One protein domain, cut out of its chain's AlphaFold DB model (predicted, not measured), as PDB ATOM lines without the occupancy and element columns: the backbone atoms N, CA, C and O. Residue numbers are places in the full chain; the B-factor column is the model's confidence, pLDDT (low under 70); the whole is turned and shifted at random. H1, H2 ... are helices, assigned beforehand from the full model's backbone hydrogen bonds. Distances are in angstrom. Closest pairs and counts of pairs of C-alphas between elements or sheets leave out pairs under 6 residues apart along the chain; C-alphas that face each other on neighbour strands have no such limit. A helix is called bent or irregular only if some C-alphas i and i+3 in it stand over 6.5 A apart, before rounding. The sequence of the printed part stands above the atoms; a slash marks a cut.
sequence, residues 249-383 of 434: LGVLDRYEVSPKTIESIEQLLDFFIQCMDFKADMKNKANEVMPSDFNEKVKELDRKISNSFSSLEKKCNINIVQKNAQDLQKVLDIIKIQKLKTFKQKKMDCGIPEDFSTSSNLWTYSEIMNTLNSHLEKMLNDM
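This is residues 249 to 383 of the 434 residues of the protein "Viral A-type inclusion protein" of Reticulomyxa filosa (UniProt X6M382). Lengthwise helices make a rod: long H2 and H3 run opposite ways, H5 packs on H2, H4 folds back on H3, and residues 377 to 383 of H6 stick out. The 135 printed residues include six named helices, H1 to H6, and no named strand: all helix. H2, H3 and H5 form an up-and-down bundle, each running against the one before. It is only just loose, close to compact: radius of gyration of the C-alphas 17.4 A, spans 64 by 25 by 21 A.

H1, residues 250 to 253, touches residues 261 to 265 of H2, residues 259 to 289; closest C-alphas Val 251 and Ser 264, 6.9 A. H3, residues 294 to 321, is close to H2 but not clearly touching; closest C-alphas Phe 272 and Val 298, 7.4 A. With residues 309 to 320 it touches H4, residues 325 to 335, as a hairpin; closest C-alphas Asn 319 and Leu 328, 5.4 A. H5, residues 339 to 349, touches residues 266 to 277 of H2; closest C-alphas Ile 273 and Phe 343, 5.7 A. H6, residues 365 to 383, touches no helix. Every O i to N i+4 pair is within hydrogen-bond range in H3 to H6, 21 of 27 in H2; H1 is too short.

C-alpha 250 is at (-47.195, -25.735, -39.409), C-alpha 383 at (-14.294, -2.429, -16.657). H2 spans 33.1 A and is irregular, C-alphas 281 and 284 being 9.3 A apart; H3 spans 41.0 A, H6 26.9 A.

The printed part has no cut. Residues 350 to 364 are the long link. Residues 249 to 259, 334 to 338 and 354 to 366 have pLDDT under 70.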
ATOM      1  N   LEU A 249     -47.387 -25.022 -43.587       68.94
ATOM      2  CA  LEU A 249     -46.426 -24.164 -42.872       68.94
ATOM      3  C   LEU A 249     -46.379 -24.413 -41.348       68.94
ATOM      4  O   LEU A 249     -45.820 -23.595 -40.611       68.94
ATOM      5  N   GLY A 250     -46.974 -25.505 -40.848       66.69
ATOM      6  CA  GLY A 250     -47.195 -25.735 -39.409       66.69
ATOM      7  C   GLY A 250     -45.921 -25.891 -38.564       66.69
ATOM      8  O   GLY A 250     -45.951 -25.765 -37.341       66.69
ATOM      9  N   VAL A 251     -44.771 -26.126 -39.201       63.00
ATOM     10  CA  VAL A 251     -43.454 -26.169 -38.540       63.00
ATOM     11  C   VAL A 251     -43.107 -24.828 -37.877       63.00
ATOM     12  O   VAL A 251     -42.495 -24.814 -36.810       63.00
ATOM     13  N   LEU A 252     -43.528 -23.710 -38.476       63.75
ATOM     14  CA  LEU A 252     -43.172 -22.356 -38.037       63.75
ATOM     15  C   LEU A 252     -44.024 -21.822 -36.884       63.75
ATOM     16  O   LEU A 252     -43.695 -20.780 -36.327       63.75
ATOM     17  N   ASP A 253     -45.090 -22.525 -36.503       66.19
ATOM     18  CA  ASP A 253     -45.955 -22.105 -35.394       66.19
ATOM     19  C   ASP A 253     -45.347 -22.459 -34.017       66.19
ATOM     20  O   ASP A 253     -45.882 -22.087 -32.970       66.19
ATOM     21  N   ARG A 254     -44.201 -23.159 -33.991       60.41
ATOM     22  CA  ARG A 254     -43.478 -23.525 -32.764       60.41
ATOM     23  C   ARG A 254     -42.487 -22.419 -32.379       60.41
ATOM     24  O   ARG A 254     -41.475 -22.223 -33.040       60.41
ATOM     25  N   TYR A 255     -42.751 -21.735 -31.264       52.00
ATOM     26  CA  TYR A 255     -41.927 -20.627 -30.741       52.00
ATOM     27  C   TYR A 255     -40.586 -21.057 -30.119       52.00
ATOM     28  O   TYR A 255     -39.748 -20.211 -29.782       52.00
ATOM     29  N   GLU A 256     -40.375 -22.360 -29.934       61.00
ATOM     30  CA  GLU A 256     -39.153 -22.892 -29.344       61.00
ATOM     31  C   GLU A 256     -38.151 -23.260 -30.441       61.00
ATOM     32  O   GLU A 256     -38.325 -24.206 -31.218       61.00
ATOM     33  N   VAL A 257     -37.098 -22.452 -30.528       60.44
ATOM     34  CA  VAL A 257     -36.062 -22.625 -31.537       60.44
ATOM     35  C   VAL A 257     -35.037 -23.623 -31.013       60.44
ATOM     36  O   VAL A 257     -34.221 -23.309 -30.152       60.44
ATOM     37  N   SER A 258     -35.136 -24.848 -31.521       66.38
ATOM     38  CA  SER A 258     -34.211 -25.954 -31.277       66.38
ATOM     39  C   SER A 258     -33.417 -26.256 -32.555       66.38
ATOM     40  O   SER A 258     -33.873 -25.872 -33.636       66.38
ATOM     41  N   PRO A 259     -32.296 -27.000 -32.491       66.88
ATOM     42  CA  PRO A 259     -31.591 -27.457 -33.692       66.88
ATOM     43  C   PRO A 259     -32.509 -28.146 -34.714       66.88
ATOM     44  O   PRO A 259     -32.420 -27.883 -35.908       66.88
ATOM     45  N   LYS A 260     -33.481 -28.933 -34.239       71.12
ATOM     46  CA  LYS A 260     -34.487 -29.588 -35.085       71.12
ATOM     47  C   LYS A 260     -35.439 -28.594 -35.763       71.12
ATOM     48  O   LYS A 260     -35.862 -28.806 -36.897       71.12
ATOM     49  N   THR A 261     -35.782 -27.500 -35.078       72.00
ATOM     50  CA  THR A 261     -36.606 -26.419 -35.643       72.00
ATOM     51  C   THR A 261     -35.849 -25.702 -36.766       72.00
ATOM     52  O   THR A 261     -36.453 -25.390 -37.785       72.00
ATOM     53  N   ILE A 262     -34.534 -25.490 -36.617       70.31
ATOM     54  CA  ILE A 262     -33.672 -24.877 -37.646       70.31
ATOM     55  C   ILE A 262     -33.628 -25.747 -38.897       70.31
ATOM     56  O   ILE A 262     -33.896 -25.252 -39.984       70.31
ATOM     57  N   GLU A 263     -33.337 -27.038 -38.736       76.38
ATOM     58  CA  GLU A 263     -33.288 -27.995 -39.844       76.38
ATOM     59  C   GLU A 263     -34.608 -27.998 -40.624       76.38
ATOM     60  O   GLU A 263     -34.618 -27.878 -41.847       76.38
ATOM     61  N   SER A 264     -35.737 -27.997 -39.908       78.88
ATOM     62  CA  SER A 264     -37.059 -27.917 -40.536       78.88
ATOM     63  C   SER A 264     -37.301 -26.572 -41.255       78.88
ATOM     64  O   SER A 264     -37.945 -26.546 -42.301       78.88
ATOM     65  N   ILE A 265     -36.782 -25.447 -40.735       78.19
ATOM     66  CA  ILE A 265     -36.832 -24.133 -41.411       78.19
ATOM     67  C   ILE A 265     -35.977 -24.149 -42.679       78.19
ATOM     68  O   ILE A 265     -36.402 -23.634 -43.710       78.19
ATOM     69  N   GLU A 266     -34.781 -24.731 -42.626       80.31
ATOM     70  CA  GLU A 266     -33.891 -24.834 -43.779       80.31
ATOM     71  C   GLU A 266     -34.472 -25.716 -44.882       80.31
ATOM     72  O   GLU A 266     -34.359 -25.353 -46.053       80.31
ATOM     73  N   GLN A 267     -35.109 -26.834 -44.525       84.19
ATOM     74  CA  GLN A 267     -35.843 -27.694 -45.457       84.19
ATOM     75  C   GLN A 267     -37.014 -26.946 -46.100       84.19
ATOM     76  O   GLN A 267     -37.179 -26.984 -47.318       84.19
ATOM     77  N   LEU A 268     -37.785 -26.201 -45.304       86.31
ATOM     78  CA  LEU A 268     -38.903 -25.404 -45.805       86.31
ATOM     79  C   LEU A 268     -38.429 -24.292 -46.752       86.31
ATOM     80  O   LEU A 268     -39.002 -24.097 -47.820       86.31
ATOM     81  N   LEU A 269     -37.354 -23.584 -46.398       86.50
ATOM     82  CA  LEU A 269     -36.734 -22.585 -47.270       86.50
ATOM     83  C   LEU A 269     -36.261 -23.208 -48.586       86.50
ATOM     84  O   LEU A 269     -36.496 -22.631 -49.645       86.50
ATOM     85  N   ASP A 270     -35.624 -24.377 -48.524       88.88
ATOM     86  CA  ASP A 270     -35.156 -25.101 -49.707       88.88
ATOM     87  C   ASP A 270     -36.317 -25.474 -50.633       88.88
ATOM     88  O   ASP A 270     -36.282 -25.173 -51.824       88.88
ATOM     89  N   PHE A 271     -37.387 -26.030 -50.063       90.56
ATOM     90  CA  PHE A 271     -38.615 -26.364 -50.778       90.56
ATOM     91  C   PHE A 271     -39.193 -25.151 -51.524       90.56
ATOM     92  O   PHE A 271     -39.455 -25.219 -52.728       90.56
ATOM     93  N   PHE A 272     -39.347 -24.013 -50.840       91.31
ATOM     94  CA  PHE A 272     -39.878 -22.794 -51.454       91.31
ATOM     95  C   PHE A 272     -38.930 -22.197 -52.504       91.31
ATOM     96  O   PHE A 272     -39.405 -21.706 -53.528       91.31
ATOM     97  N   ILE A 273     -37.609 -22.260 -52.293       91.56
ATOM     98  CA  ILE A 273     -36.609 -21.847 -53.291       91.56
ATOM     99  C   ILE A 273     -36.756 -22.682 -54.564       91.56
ATOM    100  O   ILE A 273     -36.890 -22.109 -55.645       91.56
ATOM    101  N   GLN A 274     -36.818 -24.010 -54.441       92.38
ATOM    102  CA  GLN A 274     -36.997 -24.909 -55.584       92.38
ATOM    103  C   GLN A 274     -38.307 -24.619 -56.336       92.38
ATOM    104  O   GLN A 274     -38.330 -24.595 -57.568       92.38
ATOM    105  N   CYS A 275     -39.397 -24.331 -55.616       92.25
ATOM    106  CA  CYS A 275     -40.668 -23.962 -56.239       92.25
ATOM    107  C   CYS A 275     -40.602 -22.604 -56.965       92.25
ATOM    108  O   CYS A 275     -41.180 -22.457 -58.043       92.25
ATOM    109  N   MET A 276     -39.899 -21.612 -56.406       92.38
ATOM    110  CA  MET A 276     -39.674 -20.313 -57.055       92.38
ATOM    111  C   MET A 276     -38.823 -20.450 -58.321       92.38
ATOM    112  O   MET A 276     -39.183 -19.895 -59.359       92.38
ATOM    113  N   ASP A 277     -37.752 -21.245 -58.270       92.44
ATOM    114  CA  ASP A 277     -36.916 -21.544 -59.437       92.44
ATOM    115  C   ASP A 277     -37.723 -22.222 -60.546       92.44
ATOM    116  O   ASP A 277     -37.665 -21.818 -61.710       92.44
ATOM    117  N   PHE A 278     -38.553 -23.198 -60.182       91.62
ATOM    118  CA  PHE A 278     -39.453 -23.849 -61.125       91.62
ATOM    119  C   PHE A 278     -40.479 -22.880 -61.726       91.62
ATOM    120  O   PHE A 278     -40.730 -22.904 -62.932       91.62
ATOM    121  N   LYS A 279     -41.079 -22.006 -60.906       91.00
ATOM    122  CA  LYS A 279     -42.024 -20.984 -61.376       91.00
ATOM    123  C   LYS A 279     -41.364 -20.053 -62.399       91.00
ATOM    124  O   LYS A 279     -41.978 -19.754 -63.423       91.00
ATOM    125  N   ALA A 280     -40.123 -19.639 -62.148       89.44
ATOM    126  CA  ALA A 280     -39.351 -18.811 -63.068       89.44
ATOM    127  C   ALA A 280     -39.048 -19.537 -64.394       89.44
ATOM    128  O   ALA A 280     -39.214 -18.952 -65.465       89.44
ATOM    129  N   ASP A 281     -38.674 -20.821 -64.338       89.62
ATOM    130  CA  ASP A 281     -38.406 -21.650 -65.524       89.62
ATOM    131  C   ASP A 281     -39.663 -21.867 -66.391       89.62
ATOM    132  O   ASP A 281     -39.617 -21.784 -67.621       89.62
ATOM    133  N   MET A 282     -40.819 -22.077 -65.757       87.56
ATOM    134  CA  MET A 282     -42.089 -22.360 -66.439       87.56
ATOM    135  C   MET A 282     -42.773 -21.130 -67.051       87.56
ATOM    136  O   MET A 282     -43.679 -21.283 -67.880       87.56
ATOM    137  N   LYS A 283     -42.356 -19.914 -66.674       86.06
ATOM    138  CA  LYS A 283     -42.909 -18.640 -67.168       86.06
ATOM    139  C   LYS A 283     -44.450 -18.652 -67.134       86.06
ATOM    140  O   LYS A 283     -45.054 -18.884 -66.091       86.06
ATOM    141  N   ASN A 284     -45.102 -18.460 -68.282       82.06
ATOM    142  CA  ASN A 284     -46.560 -18.350 -68.397       82.06
ATOM    143  C   ASN A 284     -47.308 -19.647 -68.035       82.06
ATOM    144  O   ASN A 284     -48.467 -19.578 -67.637       82.06
ATOM    145  N   LYS A 285     -46.657 -20.815 -68.139       85.56
ATOM    146  CA  LYS A 285     -47.261 -22.117 -67.801       85.56
ATOM    147  C   LYS A 285     -47.222 -22.422 -66.303       85.56
ATOM    148  O   LYS A 285     -47.827 -23.391 -65.856       85.56
ATOM    149  N   ALA A 286     -46.527 -21.607 -65.507       86.06
ATOM    150  CA  ALA A 286     -46.386 -21.859 -64.077       86.06
ATOM    151  C   ALA A 286     -47.737 -21.884 -63.346       86.06
ATOM    152  O   ALA A 286     -47.904 -22.670 -62.420       86.06
ATOM    153  N   ASN A 287     -48.714 -21.087 -63.792       86.19
ATOM    154  CA  ASN A 287     -50.047 -21.004 -63.182       86.19
ATOM    155  C   ASN A 287     -50.867 -22.300 -63.317       86.19
ATOM    156  O   ASN A 287     -51.829 -22.494 -62.577       86.19
ATOM    157  N   GLU A 288     -50.501 -23.183 -64.248       88.50
ATOM    158  CA  GLU A 288     -51.163 -24.480 -64.412       88.50
ATOM    159  C   GLU A 288     -50.701 -25.505 -63.373       88.50
ATOM    160  O   GLU A 288     -51.447 -26.423 -63.049       88.50
ATOM    161  N   VAL A 289     -49.485 -25.347 -62.840       89.62
ATOM    162  CA  VAL A 289     -48.902 -26.262 -61.846       89.62
ATOM    163  C   VAL A 289     -48.989 -25.664 -60.448       89.62
ATOM    164  O   VAL A 289     -49.396 -26.339 -59.507       89.62
ATOM    165  N   MET A 290     -48.617 -24.393 -60.311       90.44
ATOM    166  CA  MET A 290     -48.514 -23.728 -59.021       90.44
ATOM    167  C   MET A 290     -49.889 -23.532 -58.365       90.44
ATOM    168  O   MET A 290     -50.892 -23.329 -59.067       90.44
ATOM    169  N   PRO A 291     -49.944 -23.558 -57.022       89.19
ATOM    170  CA  PRO A 291     -51.119 -23.139 -56.271       89.19
ATOM    171  C   PRO A 291     -51.510 -21.701 -56.617       89.19
ATOM    172  O   PRO A 291     -50.652 -20.843 -56.845       89.19
ATOM    173  N   SER A 292     -52.811 -21.414 -56.630       88.75
ATOM    174  CA  SER A 292     -53.317 -20.061 -56.893       88.75
ATOM    175  C   SER A 292     -52.896 -19.058 -55.813       88.75
ATOM    176  O   SER A 292     -52.700 -17.880 -56.109       88.75
ATOM    177  N   ASP A 293     -52.695 -19.524 -54.582       88.88
ATOM    178  CA  ASP A 293     -52.239 -18.752 -53.427       88.88
ATOM    179  C   ASP A 293     -50.708 -18.759 -53.253       88.88
ATOM    180  O   ASP A 293     -50.208 -18.292 -52.230       88.88
ATOM    181  N   PHE A 294     -49.940 -19.219 -54.255       90.88
ATOM    182  CA  PHE A 294     -48.476 -19.338 -54.183       90.88
ATOM    183  C   PHE A 294     -47.795 -18.076 -53.637       90.88
ATOM    184  O   PHE A 294     -46.988 -18.144 -52.713       90.88
ATOM    185  N   ASN A 295     -48.127 -16.909 -54.199       90.50
ATOM    186  CA  ASN A 295     -47.511 -15.644 -53.791       90.50
ATOM    187  C   ASN A 295     -47.859 -15.290 -52.337       90.50
ATOM    188  O   ASN A 295     -47.001 -14.800 -51.608       90.50
ATOM    189  N   GLU A 296     -49.098 -15.546 -51.913       89.44
ATOM    190  CA  GLU A 296     -49.548 -15.271 -50.546       89.44
ATOM    191  C   GLU A 296     -48.871 -16.202 -49.543       89.44
ATOM    192  O   GLU A 296     -48.437 -15.752 -48.488       89.44
ATOM    193  N   LYS A 297     -48.660 -17.470 -49.901       88.44
ATOM    194  CA  LYS A 297     -47.910 -18.428 -49.079       88.44
ATOM    195  C   LYS A 297     -46.430 -18.080 -48.953       88.44
ATOM    196  O   LYS A 297     -45.875 -18.194 -47.863       88.44
ATOM    197  N   VAL A 298     -45.798 -17.599 -50.025       89.94
ATOM    198  CA  VAL A 298     -44.415 -17.089 -49.971       89.94
ATOM    199  C   VAL A 298     -44.319 -15.879 -49.033       89.94
ATOM    200  O   VAL A 298     -43.403 -15.813 -48.213       89.94
ATOM    201  N   LYS A 299     -45.273 -14.937 -49.101       88.19
ATOM    202  CA  LYS A 299     -45.346 -13.798 -48.166       88.19
ATOM    203  C   LYS A 299     -45.623 -14.246 -46.731       88.19
ATOM    204  O   LYS A 299     -45.023 -13.724 -45.795       88.19
ATOM    205  N   GLU A 300     -46.517 -15.218 -46.541       87.38
ATOM    206  CA  GLU A 300     -46.837 -15.785 -45.231       87.38
ATOM    207  C   GLU A 300     -45.589 -16.401 -44.591       87.38
ATOM    208  O   GLU A 300     -45.296 -16.115 -43.429       87.38
ATOM    209  N   LEU A 301     -44.830 -17.187 -45.363       86.38
ATOM    210  CA  LEU A 301     -43.550 -17.756 -44.953       86.38
ATOM    211  C   LEU A 301     -42.552 -16.660 -44.555       86.38
ATOM    212  O   LEU A 301     -42.001 -16.707 -43.457       86.38
ATOM    213  N   ASP A 302     -42.367 -15.647 -45.402       84.25
ATOM    214  CA  ASP A 302     -41.462 -14.520 -45.141       84.25
ATOM    215  C   ASP A 302     -41.826 -13.766 -43.850       84.25
ATOM    216  O   ASP A 302     -40.966 -13.491 -43.008       84.25
ATOM    217  N   ARG A 303     -43.121 -13.510 -43.625       82.62
ATOM    218  CA  ARG A 303     -43.634 -12.894 -42.393       82.62
ATOM    219  C   ARG A 303     -43.384 -13.775 -41.170       82.62
ATOM    220  O   ARG A 303     -42.938 -13.273 -40.137       82.62
ATOM    221  N   LYS A 304     -43.673 -15.079 -41.258       80.38
ATOM    222  CA  LYS A 304     -43.448 -16.025 -40.151       80.38
ATOM    223  C   LYS A 304     -41.962 -16.106 -39.792       80.38
ATOM    224  O   LYS A 304     -41.627 -16.021 -38.615       80.38
ATOM    225  N   ILE A 305     -41.079 -16.182 -40.788       78.69
ATOM    226  CA  ILE A 305     -39.627 -16.155 -40.580       78.69
ATOM    227  C   ILE A 305     -39.203 -14.838 -39.927       78.69
ATOM    228  O   ILE A 305     -38.504 -14.859 -38.915       78.69
ATOM    229  N   SER A 306     -39.673 -13.699 -40.442       77.00
ATOM    230  CA  SER A 306     -39.344 -12.374 -39.900       77.00
ATOM    231  C   SER A 306     -39.713 -12.240 -38.419       77.00
ATOM    232  O   SER A 306     -38.914 -11.760 -37.610       77.00
ATOM    233  N   ASN A 307     -40.886 -12.747 -38.028       75.81
ATOM    234  CA  ASN A 307     -41.325 -12.772 -36.632       75.81
ATOM    235  C   ASN A 307     -40.443 -13.675 -35.756       75.81
ATOM    236  O   ASN A 307     -40.052 -13.277 -34.654       75.81
ATOM    237  N   SER A 308     -40.104 -14.872 -36.241       73.69
ATOM    238  CA  SER A 308     -39.234 -15.812 -35.524       73.69
ATOM    239  C   SER A 308     -37.840 -15.233 -35.286       73.69
ATOM    240  O   SER A 308     -37.313 -15.317 -34.177       73.69
ATOM    241  N   PHE A 309     -37.265 -14.568 -36.286       73.56
ATOM    242  CA  PHE A 309     -35.964 -13.912 -36.163       73.56
ATOM    243  C   PHE A 309     -35.998 -12.661 -35.278       73.56
ATOM    244  O   PHE A 309     -35.074 -12.468 -34.497       73.56
ATOM    245  N   SER A 310     -37.076 -11.872 -35.299       74.44
ATOM    246  CA  SER A 310     -37.243 -10.748 -34.358       74.44
ATOM    247  C   SER A 310     -37.272 -11.228 -32.896       74.44
ATOM    248  O   SER A 310     -36.779 -10.564 -31.984       74.44
ATOM    249  N   SER A 311     -37.847 -12.410 -32.648       74.25
ATOM    250  CA  SER A 311     -37.810 -13.062 -31.331       74.25
ATOM    251  C   SER A 311     -36.397 -13.534 -30.963       74.25
ATOM    252  O   SER A 311     -35.959 -13.364 -29.823       74.25
ATOM    253  N   LEU A 312     -35.655 -14.080 -31.931       75.31
ATOM    254  CA  LEU A 312     -34.260 -14.492 -31.752       75.31
ATOM    255  C   LEU A 312     -33.326 -13.310 -31.477       75.31
ATOM    256  O   LEU A 312     -32.472 -13.417 -30.605       75.31
ATOM    257  N   GLU A 313     -33.528 -12.173 -32.140       75.00
ATOM    258  CA  GLU A 313     -32.789 -10.933 -31.885       75.00
ATOM    259  C   GLU A 313     -32.972 -10.465 -30.432       75.00
ATOM    260  O   GLU A 313     -32.000 -10.203 -29.723       75.00
ATOM    261  N   LYS A 314     -34.216 -10.458 -29.930       79.50
ATOM    262  CA  LYS A 314     -34.497 -10.137 -28.520       79.50
ATOM    263  C   LYS A 314     -33.802 -11.105 -27.565       79.50
ATOM    264  O   LYS A 314     -33.218 -10.662 -26.578       79.50
ATOM    265  N   LYS A 315     -33.834 -12.411 -27.856       79.50
ATOM    266  CA  LYS A 315     -33.123 -13.426 -27.059       79.50
ATOM    267  C   LYS A 315     -31.608 -13.219 -27.088       79.50
ATOM    268  O   LYS A 315     -30.973 -13.357 -26.050       79.50
ATOM    269  N   CYS A 316     -31.046 -12.841 -28.237       77.81
ATOM    270  CA  CYS A 316     -29.632 -12.499 -28.381       77.81
ATOM    271  C   CYS A 316     -29.254 -11.359 -27.425       77.81
ATOM    272  O   CYS A 316     -28.371 -11.526 -26.587       77.81
ATOM    273  N   ASN A 317     -30.000 -10.250 -27.459       79.50
ATOM    274  CA  ASN A 317     -29.759  -9.098 -26.585       79.50
ATOM    275  C   ASN A 317     -29.901  -9.446 -25.093       79.50
ATOM    276  O   ASN A 317     -29.061  -9.048 -24.288       79.50
ATOM    277  N   ILE A 318     -30.925 -10.225 -24.718       85.50
ATOM    278  CA  ILE A 318     -31.110 -10.687 -23.333       85.50
ATOM    279  C   ILE A 318     -29.910 -11.524 -22.875       85.50
ATOM    280  O   ILE A 318     -29.380 -11.274 -21.797       85.50
ATOM    281  N   ASN A 319     -29.449 -12.471 -23.696       83.00
ATOM    282  CA  ASN A 319     -28.337 -13.351 -23.337       83.00
ATOM    283  C   ASN A 319     -26.993 -12.612 -23.269       83.00
ATOM    284  O   ASN A 319     -26.159 -12.970 -22.440       83.00
ATOM    285  N   ILE A 320     -26.796 -11.563 -24.079       80.81
ATOM    286  CA  ILE A 320     -25.638 -10.661 -23.968       80.81
ATOM    287  C   ILE A 320     -25.659  -9.937 -22.616       80.81
ATOM    288  O   ILE A 320     -24.665  -9.958 -21.896       80.81
ATOM    289  N   VAL A 321     -26.795  -9.341 -22.236       82.38
ATOM    290  CA  VAL A 321     -26.937  -8.618 -20.956       82.38
ATOM    291  C   VAL A 321     -26.795  -9.560 -19.757       82.38
ATOM    292  O   VAL A 321     -26.146  -9.216 -18.773       82.38
ATOM    293  N   GLN A 322     -27.372 -10.758 -19.844       86.12
ATOM    294  CA  GLN A 322     -27.317 -11.779 -18.794       86.12
ATOM    295  C   GLN A 322     -25.994 -12.555 -18.757       86.12
ATOM    296  O   GLN A 322     -25.844 -13.421 -17.900       86.12
ATOM    297  N   LYS A 323     -25.050 -12.274 -19.669       84.44
ATOM    298  CA  LYS A 323     -23.764 -12.984 -19.774       84.44
ATOM    299  C   LYS A 323     -23.932 -14.507 -19.930       84.44
ATOM    300  O   LYS A 323     -23.099 -15.294 -19.486       84.44
ATOM    301  N   ASN A 324     -25.009 -14.942 -20.587       85.38
ATOM    302  CA  ASN A 324     -25.314 -16.355 -20.817       85.38
ATOM    303  C   ASN A 324     -24.739 -16.811 -22.167       85.38
ATOM    304  O   ASN A 324     -25.424 -16.805 -23.193       85.38
ATOM    305  N   ALA A 325     -23.464 -17.205 -22.170       80.06
ATOM    306  CA  ALA A 325     -22.753 -17.598 -23.388       80.06
ATOM    307  C   ALA A 325     -23.351 -18.842 -24.070       80.06
ATOM    308  O   ALA A 325     -23.388 -18.914 -25.297       80.06
ATOM    309  N   GLN A 326     -23.857 -19.814 -23.301       79.94
ATOM    310  CA  GLN A 326     -24.395 -21.061 -23.856       79.94
ATOM    311  C   GLN A 326     -25.667 -20.827 -24.674       79.94
ATOM    312  O   GLN A 326     -25.790 -21.341 -25.788       79.94
ATOM    313  N   ASP A 327     -26.611 -20.047 -24.147       78.88
ATOM    314  CA  ASP A 327     -27.841 -19.742 -24.878       78.88
ATOM    315  C   ASP A 327     -27.610 -18.701 -25.976       78.88
ATOM    316  O   ASP A 327     -28.264 -18.764 -27.019       78.88
ATOM    317  N   LEU A 328     -26.639 -17.796 -25.805       79.31
ATOM    318  CA  LEU A 328     -26.199 -16.901 -26.874       79.31
ATOM    319  C   LEU A 328     -25.631 -17.686 -28.064       79.31
ATOM    320  O   LEU A 328     -26.027 -17.432 -29.198       79.31
ATOM    321  N   GLN A 329     -24.778 -18.684 -27.820       77.12
ATOM    322  CA  GLN A 329     -24.211 -19.512 -28.883       77.12
ATOM    323  C   GLN A 329     -25.293 -20.271 -29.661       77.12
ATOM    324  O   GLN A 329     -25.274 -20.262 -30.891       77.12
ATOM    325  N   LYS A 330     -26.286 -20.851 -28.970       75.44
ATOM    326  CA  LYS A 330     -27.439 -21.492 -29.629       75.44
ATOM    327  C   LYS A 330     -28.161 -20.513 -30.557       75.44
ATOM    328  O   LYS A 330     -28.452 -20.859 -31.696       75.44
ATOM    329  N   VAL A 331     -28.427 -19.288 -30.089       74.38
ATOM    330  CA  VAL A 331     -29.085 -18.231 -30.879       74.38
ATOM    331  C   VAL A 331     -28.238 -17.804 -32.084       74.38
ATOM    332  O   VAL A 331     -28.786 -17.600 -33.164       74.38
ATOM    333  N   LEU A 332     -26.914 -17.716 -31.949       74.81
ATOM    334  CA  LEU A 332     -26.019 -17.360 -33.057       74.81
ATOM    335  C   LEU A 332     -25.940 -18.450 -34.133       74.81
ATOM    336  O   LEU A 332     -25.969 -18.129 -35.323       74.81
ATOM    337  N   ASP A 333     -25.896 -19.723 -33.733       70.12
ATOM    338  CA  ASP A 333     -25.919 -20.854 -34.668       70.12
ATOM    339  C   ASP A 333     -27.228 -20.885 -35.476       70.12
ATOM    340  O   ASP A 333     -27.208 -21.145 -36.680       70.12
ATOM    341  N   ILE A 334     -28.350 -20.511 -34.849       65.88
ATOM    342  CA  ILE A 334     -29.657 -20.360 -35.506       65.88
ATOM    343  C   ILE A 334     -29.652 -19.259 -36.572       65.88
ATOM    344  O   ILE A 334     -30.271 -19.411 -37.622       65.88
ATOM    345  N   ILE A 335     -28.992 -18.127 -36.331       67.44
ATOM    346  CA  ILE A 335     -29.097 -16.964 -37.228       67.44
ATOM    347  C   ILE A 335     -28.171 -17.093 -38.458       67.44
ATOM    348  O   ILE A 335     -28.298 -16.363 -39.441       67.44
ATOM    349  N   LYS A 336     -27.281 -18.089 -38.484       69.81
ATOM    350  CA  LYS A 336     -26.336 -18.322 -39.588       69.81
ATOM    351  C   LYS A 336     -26.966 -18.912 -40.869       69.81
ATOM    352  O   LYS A 336     -26.235 -19.250 -41.800       69.81
ATOM    353  N   ILE A 337     -28.293 -19.026 -40.966       67.75
ATOM    354  CA  ILE A 337     -28.985 -19.654 -42.107       67.75
ATOM    355  C   ILE A 337     -28.732 -18.866 -43.408       67.75
ATOM    356  O   ILE A 337     -29.408 -17.883 -43.722       67.75
ATOM    357  N   GLN A 338     -27.777 -19.326 -44.221       68.62
ATOM    358  CA  GLN A 338     -27.436 -18.714 -45.515       68.62
ATOM    359  C   GLN A 338     -28.589 -18.795 -46.528       68.62
ATOM    360  O   GLN A 338     -28.728 -17.912 -47.377       68.62
ATOM    361  N   LYS A 339     -29.454 -19.815 -46.412       77.00
ATOM    362  CA  LYS A 339     -30.602 -20.032 -47.310       77.00
ATOM    363  C   LYS A 339     -31.630 -18.900 -47.265       77.00
ATOM    364  O   LYS A 339     -32.306 -18.668 -48.263       77.00
ATOM    365  N   LEU A 340     -31.711 -18.148 -46.164       79.00
ATOM    366  CA  LEU A 340     -32.632 -17.017 -46.038       79.00
ATOM    367  C   LEU A 340     -32.314 -15.903 -47.046       79.00
ATOM    368  O   LEU A 340     -33.221 -15.333 -47.652       79.00
ATOM    369  N   LYS A 341     -31.024 -15.629 -47.273       78.06
ATOM    370  CA  LYS A 341     -30.586 -14.646 -48.275       78.06
ATOM    371  C   LYS A 341     -31.006 -15.078 -49.680       78.06
ATOM    372  O   LYS A 341     -31.551 -14.271 -50.429       78.06
ATOM    373  N   THR A 342     -30.788 -16.350 -50.017       84.56
ATOM    374  CA  THR A 342     -31.201 -16.923 -51.305       84.56
ATOM    375  C   THR A 342     -32.715 -16.859 -51.478       84.56
ATOM    376  O   THR A 342     -33.184 -16.417 -52.522       84.56
ATOM    377  N   PHE A 343     -33.484 -17.220 -50.449       86.81
ATOM    378  CA  PHE A 343     -34.942 -17.130 -50.464       86.81
ATOM    379  C   PHE A 343     -35.430 -15.704 -50.747       86.81
ATOM    380  O   PHE A 343     -36.236 -15.512 -51.654       86.81
ATOM    381  N   LYS A 344     -34.898 -14.698 -50.038       84.12
ATOM    382  CA  LYS A 344     -35.252 -13.288 -50.271       84.12
ATOM    383  C   LYS A 344     -34.942 -12.838 -51.698       84.12
ATOM    384  O   LYS A 344     -35.785 -12.208 -52.329       84.12
ATOM    385  N   GLN A 345     -33.769 -13.202 -52.219       85.62
ATOM    386  CA  GLN A 345     -33.397 -12.893 -53.600       85.62
ATOM    387  C   GLN A 345     -34.384 -13.519 -54.595       85.62
ATOM    388  O   GLN A 345     -34.951 -12.814 -55.423       85.62
ATOM    389  N   LYS A 346     -34.658 -14.822 -54.468       89.69
ATOM    390  CA  LYS A 346     -35.572 -15.552 -55.361       89.69
ATOM    391  C   LYS A 346     -37.012 -15.048 -55.285       89.69
ATOM    392  O   LYS A 346     -37.700 -15.006 -56.303       89.69
ATOM    393  N   LYS A 347     -37.455 -14.616 -54.101       89.31
ATOM    394  CA  LYS A 347     -38.753 -13.960 -53.901       89.31
ATOM    395  C   LYS A 347     -38.859 -12.684 -54.742       89.31
ATOM    396  O   LYS A 347     -39.852 -12.508 -55.451       89.31
ATOM    397  N   MET A 348     -37.830 -11.835 -54.697       85.88
ATOM    398  CA  MET A 348     -37.763 -10.620 -55.516       85.88
ATOM    399  C   MET A 348     -37.721 -10.946 -57.012       85.88
ATOM    400  O   MET A 348     -38.461 -10.333 -57.778       85.88
ATOM    401  N   ASP A 349     -36.935 -11.948 -57.419       86.06
ATOM    402  CA  ASP A 349     -36.860 -12.404 -58.816       86.06
ATOM    403  C   ASP A 349     -38.230 -12.902 -59.332       86.06
ATOM    404  O   ASP A 349     -38.555 -12.749 -60.508       86.06
ATOM    405  N   CYS A 350     -39.074 -13.443 -58.444       85.00
ATOM    406  CA  CYS A 350     -40.458 -13.835 -58.736       85.00
ATOM    407  C   CYS A 350     -41.460 -12.663 -58.750       85.00
ATOM    408  O   CYS A 350     -42.667 -12.894 -58.863       85.00
ATOM    409  N   GLY A 351     -40.996 -11.417 -58.607       84.19
ATOM    410  CA  GLY A 351     -41.841 -10.221 -58.592       84.19
ATOM    411  C   GLY A 351     -42.702 -10.080 -57.336       84.19
ATOM    412  O   GLY A 351     -43.696  -9.354 -57.357       84.19
ATOM    413  N   ILE A 352     -42.360 -10.778 -56.248       84.56
ATOM    414  CA  ILE A 352     -43.039 -10.647 -54.958       84.56
ATOM    415  C   ILE A 352     -42.260  -9.596 -54.153       84.56
ATOM    416  O   ILE A 352     -41.156  -9.894 -53.683       84.56
ATOM    417  N   PRO A 353     -42.782  -8.362 -54.012       77.06
ATOM    418  CA  PRO A 353     -42.054  -7.294 -53.344       77.06
ATOM    419  C   PRO A 353     -41.815  -7.635 -51.873       77.06
ATOM    420  O   PRO A 353     -42.560  -8.402 -51.253       77.06
ATOM    421  N   GLU A 354     -40.760  -7.060 -51.304       68.44
ATOM    422  CA  GLU A 354     -40.638  -7.035 -49.856       68.44
ATOM    423  C   GLU A 354     -41.750  -6.165 -49.273       68.44
ATOM    424  O   GLU A 354     -42.014  -5.061 -49.751       68.44
ATOM    425  N   ASP A 355     -42.424  -6.680 -48.249       64.62
ATOM    426  CA  ASP A 355     -43.377  -5.879 -47.504       64.62
ATOM    427  C   ASP A 355     -42.572  -4.853 -46.705       64.62
ATOM    428  O   ASP A 355     -41.783  -5.224 -45.840       64.62
ATOM    429  N   PHE A 356     -42.740  -3.558 -46.972       52.72
ATOM    430  CA  PHE A 356     -42.001  -2.503 -46.257       52.72
ATOM    431  C   PHE A 356     -42.258  -2.512 -44.738       52.72
ATOM    432  O   PHE A 356     -41.494  -1.928 -43.975       52.72
ATOM    433  N   SER A 357     -43.321  -3.190 -44.294       53.22
ATOM    434  CA  SER A 357     -43.639  -3.421 -42.882       53.22
ATOM    435  C   SER A 357     -42.825  -4.555 -42.230       53.22
ATOM    436  O   SER A 357     -42.745  -4.608 -41.005       53.22
ATOM    437  N   THR A 358     -42.202  -5.438 -43.020       52.12
ATOM    438  CA  THR A 358     -41.354  -6.560 -42.565       52.12
ATOM    439  C   THR A 358     -39.919  -6.504 -43.106       52.12
ATOM    440  O   THR A 358     -39.061  -7.243 -42.622       52.12
ATOM    441  N   SER A 359     -39.626  -5.640 -44.087       46.31
ATOM    442  CA  SER A 359     -38.380  -5.679 -44.864       46.31
ATOM    443  C   SER A 359     -37.133  -5.169 -44.140       46.31
ATOM    444  O   SER A 359     -36.028  -5.560 -44.508       46.31
ATOM    445  N   SER A 360     -37.255  -4.336 -43.107       46.00
ATOM    446  CA  SER A 360     -36.116  -3.504 -42.703       46.00
ATOM    447  C   SER A 360     -35.185  -4.069 -41.624       46.00
ATOM    448  O   SER A 360     -34.104  -3.518 -41.460       46.00
ATOM    449  N   ASN A 361     -35.539  -5.125 -40.879       53.22
ATOM    450  CA  ASN A 361     -34.841  -5.396 -39.604       53.22
ATOM    451  C   ASN A 361     -34.369  -6.842 -39.388       53.22
ATOM    452  O   ASN A 361     -34.046  -7.213 -38.264       53.22
ATOM    453  N   LEU A 362     -34.309  -7.687 -40.420       57.91
ATOM    454  CA  LEU A 362     -33.669  -8.996 -40.252       57.91
ATOM    455  C   LEU A 362     -32.157  -8.807 -40.204       57.91
ATOM    456  O   LEU A 362     -31.526  -8.758 -41.259       57.91
ATOM    457  N   TRP A 363     -31.597  -8.696 -38.993       58.94
ATOM    458  CA  TRP A 363     -30.155  -8.574 -38.829       58.94
ATOM    459  C   TRP A 363     -29.473  -9.752 -39.516       58.94
ATOM    460  O   TRP A 363     -29.701 -10.926 -39.208       58.94
ATOM    461  N   THR A 364     -28.602  -9.427 -40.456       63.72
ATOM    462  CA  THR A 364     -27.625 -10.362 -40.975       63.72
ATOM    463  C   THR A 364     -26.764 -10.863 -39.820       63.72
ATOM    464  O   THR A 364     -26.517 -10.166 -38.834       63.72
ATOM    465  N   TYR A 365     -26.233 -12.074 -39.962       66.69
ATOM    466  CA  TYR A 365     -25.248 -12.600 -39.020       66.69
ATOM    467  C   TYR A 365     -24.095 -11.603 -38.770       66.69
ATOM    468  O   TYR A 365     -23.610 -11.489 -37.649       66.69
ATOM    469  N   SER A 366     -23.699 -10.826 -39.788       68.06
ATOM    470  CA  SER A 366     -22.692  -9.767 -39.647       68.06
ATOM    471  C   SER A 366     -23.146  -8.623 -38.737       68.06
ATOM    472  O   SER A 366     -22.341  -8.133 -37.954       68.06
ATOM    473  N   GLU A 367     -24.401  -8.186 -38.828       71.88
ATOM    474  CA  GLU A 367     -24.945  -7.110 -37.986       71.88
ATOM    475  C   GLU A 367     -25.055  -7.551 -36.523       71.88
ATOM    476  O   GLU A 367     -24.639  -6.814 -35.635       71.88
ATOM    477  N   ILE A 368     -25.485  -8.793 -36.266       72.12
ATOM    478  CA  ILE A 368     -25.480  -9.373 -34.908       72.12
ATOM    479  C   ILE A 368     -24.071  -9.463 -34.356       72.12
ATOM    480  O   ILE A 368     -23.837  -9.107 -33.202       72.12
ATOM    481  N   MET A 369     -23.126  -9.906 -35.180       73.31
ATOM    482  CA  MET A 369     -21.743 -10.021 -34.758       73.31
ATOM    483  C   MET A 369     -21.133  -8.654 -34.440       73.31
ATOM    484  O   MET A 369     -20.423  -8.521 -33.448       73.31
ATOM    485  N   ASN A 370     -21.446  -7.628 -35.232       76.50
ATOM    486  CA  ASN A 370     -21.009  -6.257 -34.979       76.50
ATOM    487  C   ASN A 370     -21.606  -5.696 -33.680       76.50
ATOM    488  O   ASN A 370     -20.881  -5.089 -32.896       76.50
ATOM    489  N   THR A 371     -22.889  -5.942 -33.407       76.31
ATOM    490  CA  THR A 371     -23.517  -5.535 -32.141       76.31
ATOM    491  C   THR A 371     -22.918  -6.266 -30.948       76.31
ATOM    492  O   THR A 371     -22.649  -5.636 -29.924       76.31
ATOM    493  N   LEU A 372     -22.687  -7.578 -31.065       77.31
ATOM    494  CA  LEU A 372     -22.024  -8.365 -30.029       77.31
ATOM    495  C   LEU A 372     -20.621  -7.810 -29.760       77.31
ATOM    496  O   LEU A 372     -20.285  -7.533 -28.615       77.31
ATOM    497  N   ASN A 373     -19.840  -7.580 -30.813       76.81
ATOM    498  CA  ASN A 373     -18.511  -6.977 -30.742       76.81
ATOM    499  C   ASN A 373     -18.538  -5.613 -30.034       76.81
ATOM    500  O   ASN A 373     -17.774  -5.400 -29.099       76.81
ATOM    501  N   SER A 374     -19.466  -4.731 -30.410       81.44
ATOM    502  CA  SER A 374     -19.634  -3.417 -29.776       81.44
ATOM    503  C   SER A 374     -20.025  -3.524 -28.295       81.44
ATOM    504  O   SER A 374     -19.521  -2.767 -27.467       81.44
ATOM    505  N   HIS A 375     -20.870  -4.493 -27.926       79.50
ATOM    506  CA  HIS A 375     -21.194  -4.762 -26.523       79.50
ATOM    507  C   HIS A 375     -19.987  -5.267 -25.733       79.50
ATOM    508  O   HIS A 375     -19.779  -4.824 -24.605       79.50
ATOM    509  N   LEU A 376     -19.187  -6.165 -26.312       77.75
ATOM    510  CA  LEU A 376     -17.967  -6.665 -25.680       77.75
ATOM    511  C   LEU A 376     -16.937  -5.539 -25.490       77.75
ATOM    512  O   LEU A 376     -16.342  -5.440 -24.420       77.75
ATOM    513  N   GLU A 377     -16.774  -4.651 -26.476       79.69
ATOM    514  CA  GLU A 377     -15.931  -3.449 -26.357       79.69
ATOM    515  C   GLU A 377     -16.424  -2.515 -25.256       79.69
ATOM    516  O   GLU A 377     -15.629  -2.031 -24.452       79.69
ATOM    517  N   LYS A 378     -17.738  -2.281 -25.183       83.31
ATOM    518  CA  LYS A 378     -18.324  -1.465 -24.121       83.31
ATOM    519  C   LYS A 378     -18.069  -2.078 -22.744       83.31
ATOM    520  O   LYS A 378     -17.595  -1.372 -21.867       83.31
ATOM    521  N   MET A 379     -18.308  -3.380 -22.573       79.94
ATOM    522  CA  MET A 379     -18.029  -4.084 -21.315       79.94
ATOM    523  C   MET A 379     -16.553  -3.975 -20.909       79.94
ATOM    524  O   MET A 379     -16.253  -3.793 -19.733       79.94
ATOM    525  N   LEU A 380     -15.630  -4.059 -21.873       76.62
ATOM    526  CA  LEU A 380     -14.199  -3.875 -21.625       76.62
ATOM    527  C   LEU A 380     -13.879  -2.441 -21.176       76.62
ATOM    528  O   LEU A 380     -13.157  -2.253 -20.200       76.62
ATOM    529  N   ASN A 381     -14.436  -1.438 -21.856       79.62
ATOM    530  CA  ASN A 381     -14.246  -0.031 -21.508       79.62
ATOM    531  C   ASN A 381     -14.854   0.316 -20.144       79.62
ATOM    532  O   ASN A 381     -14.213   1.024 -19.374       79.62
ATOM    533  N   ASP A 382     -16.040  -0.205 -19.825       78.25
ATOM    534  CA  ASP A 382     -16.688  -0.018 -18.525       78.25
ATOM    535  C   ASP A 382     -15.816  -0.628 -17.410       78.25
ATOM    536  O   ASP A 382     -15.544   0.044 -16.419       78.25
ATOM    537  N   MET A 383     -15.250  -1.831 -17.607       72.38
ATOM    538  CA  MET A 383     -14.294  -2.429 -16.657       72.38
ATOM    539  C   MET A 383     -13.043  -1.565 -16.446       72.38
ATOM    540  O   MET A 383     -12.587  -1.421 -15.312       72.38
TER     541      MET A 383